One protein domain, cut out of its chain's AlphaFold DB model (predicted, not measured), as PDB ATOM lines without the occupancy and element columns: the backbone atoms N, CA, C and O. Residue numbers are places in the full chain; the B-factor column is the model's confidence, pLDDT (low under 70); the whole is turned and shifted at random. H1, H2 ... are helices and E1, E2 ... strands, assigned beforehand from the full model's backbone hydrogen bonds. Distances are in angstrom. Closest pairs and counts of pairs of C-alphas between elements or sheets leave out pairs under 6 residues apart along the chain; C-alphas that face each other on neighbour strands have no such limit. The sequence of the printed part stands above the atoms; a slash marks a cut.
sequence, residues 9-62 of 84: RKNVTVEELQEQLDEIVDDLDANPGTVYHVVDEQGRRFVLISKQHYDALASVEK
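AT A GLANCE: This is residues 9 to 62 of the 84 residues of an uncharacterized protein of Rhizobium sp. MHM7A (UniProt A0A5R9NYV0). A small three-stranded sheet has helices H1 and H2 over one face and its other face bare; H3 follows E3, and residues 55 to 62 stick out. The 54 printed residues run E1, H1, H2, E2, E3, H3, class mixed; the mixed sheet's order is E1, E2, E3. It is only just compact, close to loose: radius of gyration of the C-alphas 11.9 A, spans 35, 24 and 14 A.

HOW THE PARTS SIT: E1, residues 9 to 13, is parallel to E2, residues 34 to 39; N 12 and O 37, 2.9 A apart, are within hydrogen-bond range. H1, residues 14 to 19, and H2, residues 21 to 30, lie between them in a strand-helix-strand unit, parallel neighbours joined through helices, its crossover right-handed. H1 stands up from the sheet at 44 degrees. H2 runs along E2, at 2 degrees on the local plane. E2 and E3, residues 45 to 49, form an antiparallel hairpin, with N 38 and O 46 at 2.8 A. H3, residues 51 to 61, is not on the sheet. Every helix's O i to N i+4 pairs are within range.

IN THESE COORDINATES: E1 begins at C-alpha 9 (142.331, 4.231, 36.157). E2 measures 16.2 A. H3, 15.3 A, ends at C-alpha 61 (147.553, 19.385, 50.840).

THE WHOLE: The printed part has no cut. Residues 59 to 62 have pLDDT under 70.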
ATOM      1  N   ARG A   9     142.479   3.129  37.117       84.00
ATOM      2  CA  ARG A   9     142.331   4.231  36.157       84.00
ATOM      3  C   ARG A   9     141.467   3.792  34.990       84.00
ATOM      4  O   ARG A   9     141.820   2.844  34.288       84.00
ATOM      5  N   LYS A  10     140.376   4.510  34.753       85.19
ATOM      6  CA  LYS A  10     139.468   4.280  33.624       85.19
ATOM      7  C   LYS A  10     139.411   5.537  32.764       85.19
ATOM      8  O   LYS A  10     139.412   6.638  33.301       85.19
ATOM      9  N   ASN A  11     139.404   5.385  31.441       88.06
ATOM     10  CA  ASN A  11     139.213   6.500  30.511       88.06
ATOM     11  C   ASN A  11     137.843   6.343  29.863       88.06
ATOM     12  O   ASN A  11     137.536   5.249  29.396       88.06
ATOM     13  N   VAL A  12     137.068   7.418  29.840       90.25
ATOM     14  CA  VAL A  12     135.735   7.473  29.236       90.25
ATOM     15  C   VAL A  12     135.599   8.761  28.435       90.25
ATOM     16  O   VAL A  12     136.262   9.763  28.713       90.25
ATOM     17  N   THR A  13     134.763   8.746  27.413       92.50
ATOM     18  CA  THR A  13     134.359   9.951  26.684       92.50
ATOM     19  C   THR A  13     133.209  10.665  27.395       92.50
ATOM     20  O   THR A  13     132.605  10.136  28.328       92.50
ATOM     21  N   VAL A  14     132.906  11.896  26.977       90.19
ATOM     22  CA  VAL A  14     131.746  12.640  27.499       90.19
ATOM     23  C   VAL A  14     130.424  11.938  27.159       90.19
ATOM     24  O   VAL A  14     129.519  11.963  27.987       90.19
ATOM     25  N   GLU A  15     130.315  11.292  25.995       91.44
ATOM     26  CA  GLU A  15     129.144  10.473  25.637       91.44
ATOM     27  C   GLU A  15     129.003   9.266  26.569       91.44
ATOM     28  O   GLU A  15     127.967   9.122  27.214       91.44
ATOM     29  N   GLU A  16     130.065   8.473  26.746       91.50
ATOM     30  CA  GLU A  16     130.038   7.318  27.658       91.50
ATOM     31  C   GLU A  16     129.717   7.731  29.100       91.50
ATOM     32  O   GLU A  16     128.981   7.036  29.797       91.50
ATOM     33  N   LEU A  17     130.229   8.886  29.546       90.50
ATOM     34  CA  LEU A  17     129.895   9.441  30.855       90.50
ATOM     35  C   LEU A  17     128.402   9.759  30.981       90.50
ATOM     36  O   LEU A  17     127.841   9.551  32.049       90.50
ATOM     37  N   GLN A  18     127.766  10.291  29.935       90.81
ATOM     38  CA  GLN A  18     126.336  10.607  29.964       90.81
ATOM     39  C   GLN A  18     125.475   9.344  29.957       90.81
ATOM     40  O   GLN A  18     124.462   9.302  30.648       90.81
ATOM     41  N   GLU A  19     125.880   8.324  29.202       94.62
ATOM     42  CA  GLU A  19     125.152   7.056  29.121       94.62
ATOM     43  C   GLU A  19     125.286   6.216  30.398       94.62
ATOM     44  O   GLU A  19     124.340   5.531  30.776       94.62
ATOM     45  N   GLN A  20     126.440   6.282  31.067       93.62
ATOM     46  CA  GLN A  20     126.791   5.412  32.197       93.62
ATOM     47  C   GLN A  20     126.972   6.189  33.508       93.62
ATOM     48  O   GLN A  20     127.652   5.712  34.415       93.62
ATOM     49  N   LEU A  21     126.403   7.395  33.624       91.06
ATOM     50  CA  LEU A  21     126.645   8.271  34.774       91.06
ATOM     51  C   LEU A  21     126.328   7.577  36.104       91.06
ATOM     52  O   LEU A  21     127.156   7.610  37.011       91.06
ATOM     53  N   ASP A  22     125.163   6.936  36.202       93.06
ATOM     54  CA  ASP A  22     124.735   6.230  37.414       93.06
ATOM     55  C   ASP A  22     125.686   5.074  37.764       93.06
ATOM     56  O   ASP A  22     126.137   4.975  38.901       93.06
ATOM     57  N   GLU A  23     126.095   4.261  36.781       92.75
ATOM     58  CA  GLU A  23     127.044   3.156  36.998       92.75
ATOM     59  C   GLU A  23     128.432   3.652  37.422       92.75
ATOM     60  O   GLU A  23     129.098   3.034  38.254       92.75
ATOM     61  N   ILE A  24     128.887   4.777  36.864       91.25
ATOM     62  CA  ILE A  24     130.163   5.403  37.229       91.25
ATOM     63  C   ILE A  24     130.100   5.948  38.658       91.25
ATOM     64  O   ILE A  24     131.073   5.817  39.401       91.25
ATOM     65  N   VAL A  25     128.976   6.549  39.056       90.19
ATOM     66  CA  VAL A  25     128.766   7.032  40.428       90.19
ATOM     67  C   VAL A  25     128.727   5.861  41.412       90.19
ATOM     68  O   VAL A  25     129.432   5.917  42.421       90.19
ATOM     69  N   ASP A  26     127.997   4.790  41.097       91.75
ATOM     70  CA  ASP A  26     127.948   3.576  41.918       91.75
ATOM     71  C   ASP A  26     129.333   2.911  42.036       91.75
ATOM     72  O   ASP A  26     129.730   2.492  43.125       91.75
ATOM     73  N   ASP A  27     130.119   2.858  40.952       89.88
ATOM     74  CA  ASP A  27     131.489   2.329  40.997       89.88
ATOM     75  C   ASP A  27     132.426   3.212  41.827       89.88
ATOM     76  O   ASP A  27     133.274   2.696  42.552       89.88
ATOM     77  N   LEU A  28     132.285   4.539  41.758       89.12
ATOM     78  CA  LEU A  28     133.060   5.469  42.586       89.12
ATOM     79  C   LEU A  28     132.694   5.373  44.075       89.12
ATOM     80  O   LEU A  28     133.569   5.588  44.918       89.12
ATOM     81  N   ASP A  29     131.439   5.059  44.405       86.88
ATOM     82  CA  ASP A  29     130.999   4.824  45.784       86.88
ATOM     83  C   ASP A  29     131.509   3.473  46.315       86.88
ATOM     84  O   ASP A  29     132.103   3.406  47.395       86.88
ATOM     85  N   ALA A  30     131.381   2.410  45.510       88.94
ATOM     86  CA  ALA A  30     131.860   1.072  45.852       88.94
ATOM     87  C   ALA A  30     133.396   0.985  45.909       88.94
ATOM     88  O   ALA A  30     133.956   0.262  46.739       88.94
ATOM     89  N   ASN A  31     134.085   1.723  45.035       87.94
ATOM     90  CA  ASN A  31     135.535   1.719  44.882       87.94
ATOM     91  C   ASN A  31     136.089   3.152  44.973       87.94
ATOM     92  O   ASN A  31     136.461   3.753  43.961       87.94
ATOM     93  N   PRO A  32     136.266   3.701  46.189       81.69
ATOM     94  CA  PRO A  32     136.719   5.080  46.371       81.69
ATOM     95  C   PRO A  32     138.157   5.341  45.884       81.69
ATOM     96  O   PRO A  32     138.582   6.492  45.831       81.69
ATOM     97  N   GLY A  33     138.921   4.302  45.528       82.75
ATOM     98  CA  GLY A  33     140.251   4.401  44.913       82.75
ATOM     99  C   GLY A  33     140.250   4.510  43.382       82.75
ATOM    100  O   GLY A  33     141.325   4.605  42.790       82.75
ATOM    101  N   THR A  34     139.084   4.455  42.739       87.88
ATOM    102  CA  THR A  34     138.953   4.539  41.281       87.88
ATOM    103  C   THR A  34     139.030   5.990  40.808       87.88
ATOM    104  O   THR A  34     138.487   6.900  41.435       87.88
ATOM    105  N   VAL A  35     139.698   6.199  39.673       89.88
ATOM    106  CA  VAL A  35     139.859   7.505  39.026       89.88
ATOM    107  C   VAL A  35     139.383   7.401  37.583       89.88
ATOM    108  O   VAL A  35     139.949   6.657  36.775       89.88
ATOM    109  N   TYR A  36     138.349   8.168  37.251       92.00
ATOM    110  CA  TYR A  36     137.801   8.243  35.901       92.00
ATOM    111  C   TYR A  36     138.338   9.478  35.190       92.00
ATOM    112  O   TYR A  36     138.127  10.604  35.628       92.00
ATOM    113  N   HIS A  37     139.013   9.273  34.069       92.44
ATOM    114  CA  HIS A  37     139.461  10.325  33.175       92.44
ATOM    115  C   HIS A  37     138.443  10.500  32.056       92.44
ATOM    116  O   HIS A  37     138.270   9.609  31.229       92.44
ATOM    117  N   VAL A  38     137.798  11.658  32.017       91.81
ATOM    118  CA  VAL A  38     136.850  12.006  30.960       91.81
ATOM    119  C   VAL A  38     137.578  12.808  29.904       91.81
ATOM    120  O   VAL A  38     138.201  13.822  30.225       91.81
ATOM    121  N   VAL A  39     137.495  12.378  28.652       91.00
ATOM    122  CA  VAL A  39     138.042  13.121  27.518       91.00
ATOM    123  C   VAL A  39     136.895  13.643  26.664       91.00
ATOM    124  O   VAL A  39     136.034  12.891  26.218       91.00
ATOM    125  N   ASP A  40     136.887  14.953  26.463       89.94
ATOM    126  CA  ASP A  40     135.956  15.642  25.576       89.94
ATOM    127  C   ASP A  40     136.461  15.622  24.123       89.94
ATOM    128  O   ASP A  40     137.657  15.458  23.872       89.94
ATOM    129  N   GLU A  41     135.575  15.870  23.162       87.25
ATOM    130  CA  GLU A  41     135.878  15.927  21.724       87.25
ATOM    131  C   GLU A  41     136.919  17.007  21.387       87.25
ATOM    132  O   GLU A  41     137.689  16.895  20.435       87.25
ATOM    133  N   GLN A  42     136.998  18.045  22.224       89.06
ATOM    134  CA  GLN A  42     138.000  19.112  22.144       89.06
ATOM    135  C   GLN A  42     139.364  18.714  22.743       89.06
ATOM    136  O   GLN A  42     140.261  19.548  22.865       89.06
ATOM    137  N   GLY A  43     139.521  17.462  23.186       85.19
ATOM    138  CA  GLY A  43     140.715  16.958  23.866       85.19
ATOM    139  C   GLY A  43     140.873  17.455  25.306       85.19
ATOM    140  O   GLY A  43     141.922  17.236  25.922       85.19
ATOM    141  N   ARG A  44     139.852  18.123  25.862       90.81
ATOM    142  CA  ARG A  44     139.836  18.556  27.266       90.81
ATOM    143  C   ARG A  44     139.708  17.333  28.164       90.81
ATOM    144  O   ARG A  44     138.938  16.427  27.866       90.81
ATOM    145  N   ARG A  45     140.478  17.311  29.253       90.62
ATOM    146  CA  ARG A  45     140.516  16.190  30.195       90.62
ATOM    147  C   ARG A  45     139.942  16.617  31.531       90.62
ATOM    148  O   ARG A  45     140.426  17.580  32.121       90.62
ATOM    149  N   PHE A  46     138.961  15.871  32.006       90.44
ATOM    150  CA  PHE A  46     138.378  16.012  33.332       90.44
ATOM    151  C   PHE A  46     138.644  14.746  34.131       90.44
ATOM    152  O   PHE A  46     138.938  13.691  33.567       90.44
ATOM    153  N   VAL A  47     138.576  14.859  35.452       90.25
ATOM    154  CA  VAL A  47     138.755  13.721  36.346       90.25
ATOM    155  C   VAL A  47     137.559  13.652  37.279       90.25
ATOM    156  O   VAL A  47     137.240  14.642  37.935       90.25
ATOM    157  N   LEU A  48     136.912  12.492  37.337       91.12
ATOM    158  CA  LEU A  48     135.946  12.159  38.375       91.12
ATOM    159  C   LEU A  48     136.621  11.234  39.383       91.12
ATOM    160  O   LEU A  48     137.248  10.234  39.026       91.12
ATOM    161  N   ILE A  49     136.471  11.594  40.648       90.56
ATOM    162  CA  ILE A  49     136.921  10.823  41.799       90.56
ATOM    163  C   ILE A  49     135.811  10.820  42.841       90.56
ATOM    164  O   ILE A  49     134.957  11.709  42.857       90.56
ATOM    165  N   SER A  50     135.843   9.835  43.734       90.19
ATOM    166  CA  SER A  50     134.924   9.804  44.866       90.19
ATOM    167  C   SER A  50     135.188  10.981  45.810       90.19
ATOM    168  O   SER A  50     136.316  11.475  45.930       90.19
ATOM    169  N   LYS A  51     134.154  11.404  46.546       86.06
ATOM    170  CA  LYS A  51     134.287  12.445  47.575       86.06
ATOM    171  C   LYS A  51     135.364  12.086  48.606       86.06
ATOM    172  O   LYS A  51     136.177  12.930  48.955       86.06
ATOM    173  N   GLN A  52     135.417  10.824  49.030       84.88
ATOM    174  CA  GLN A  52     136.409  10.330  49.990       84.88
ATOM    175  C   GLN A  52     137.841  10.475  49.460       84.88
ATOM    176  O   GLN A  52     138.742  10.865  50.198       84.88
ATOM    177  N   HIS A  53     138.048  10.196  48.170       83.56
ATOM    178  CA  HIS A  53     139.341  10.379  47.518       83.56
ATOM    179  C   HIS A  53     139.725  11.858  47.436       83.56
ATOM    180  O   HIS A  53     140.870  12.217  47.700       83.56
ATOM    181  N   TYR A  54     138.758  12.722  47.117       84.88
ATOM    182  CA  TYR A  54     138.956  14.167  47.119       84.88
ATOM    183  C   TYR A  54     139.325  14.686  48.515       84.88
ATOM    184  O   TYR A  54     140.310  15.405  48.651       84.88
ATOM    185  N   ASP A  55     138.600  14.270  49.559       83.38
ATOM    186  CA  ASP A  55     138.895  14.623  50.952       83.38
ATOM    187  C   ASP A  55     140.280  14.115  51.386       83.38
ATOM    188  O   ASP A  55     141.008  14.830  52.075       83.38
ATOM    189  N   ALA A  56     140.690  12.918  50.955       82.25
ATOM    190  CA  ALA A  56     142.022  12.384  51.230       82.25
ATOM    191  C   ALA A  56     143.126  13.215  50.557       82.25
ATOM    192  O   ALA A  56     144.119  13.545  51.202       82.25
ATOM    193  N   LEU A  57     142.942  13.608  49.292       77.94
ATOM    194  CA  LEU A  57     143.873  14.491  48.579       77.94
ATOM    195  C   LEU A  57     143.934  15.886  49.222       77.94
ATOM    196  O   LEU A  57     145.021  16.404  49.473       77.94
ATOM    197  N   ALA A  58     142.781  16.460  49.565       76.12
ATOM    198  CA  ALA A  58     142.689  17.762  50.220       76.12
ATOM    199  C   ALA A  58     143.297  17.749  51.635       76.12
ATOM    200  O   ALA A  58     143.913  18.728  52.061       76.12
ATOM    201  N   SER A  59     143.175  16.630  52.354       63.62
ATOM    202  CA  SER A  59     143.799  16.425  53.669       63.62
ATOM    203  C   SER A  59     145.319  16.270  53.583       63.62
ATOM    204  O   SER A  59     146.008  16.536  54.560       63.62
ATOM    205  N   VAL A  60     145.857  15.863  52.429       58.34
ATOM    206  CA  VAL A  60     147.308  15.778  52.193       58.34
ATOM    207  C   VAL A  60     147.891  17.138  51.793       58.34
ATOM    208  O   VAL A  60     149.011  17.448  52.199       58.34
ATOM    209  N   GLU A  61     147.144  17.987  51.076       53.16
ATOM    210  CA  GLU A  61     147.553  19.385  50.840       53.16
ATOM    211  C   GLU A  61     147.466  20.251  52.109       53.16
ATOM    212  O   GLU A  61     148.253  21.184  52.280       53.16
ATOM    213  N   LYS A  62     146.576  19.911  53.050       47.78
ATOM    214  CA  LYS A  62     146.575  20.466  54.411       47.78
ATOM    215  C   LYS A  62     147.496  19.665  55.330       47.78
ATOM    216  O   LYS A  62     147.047  18.908  56.185       47.78
TER     217      LYS A  62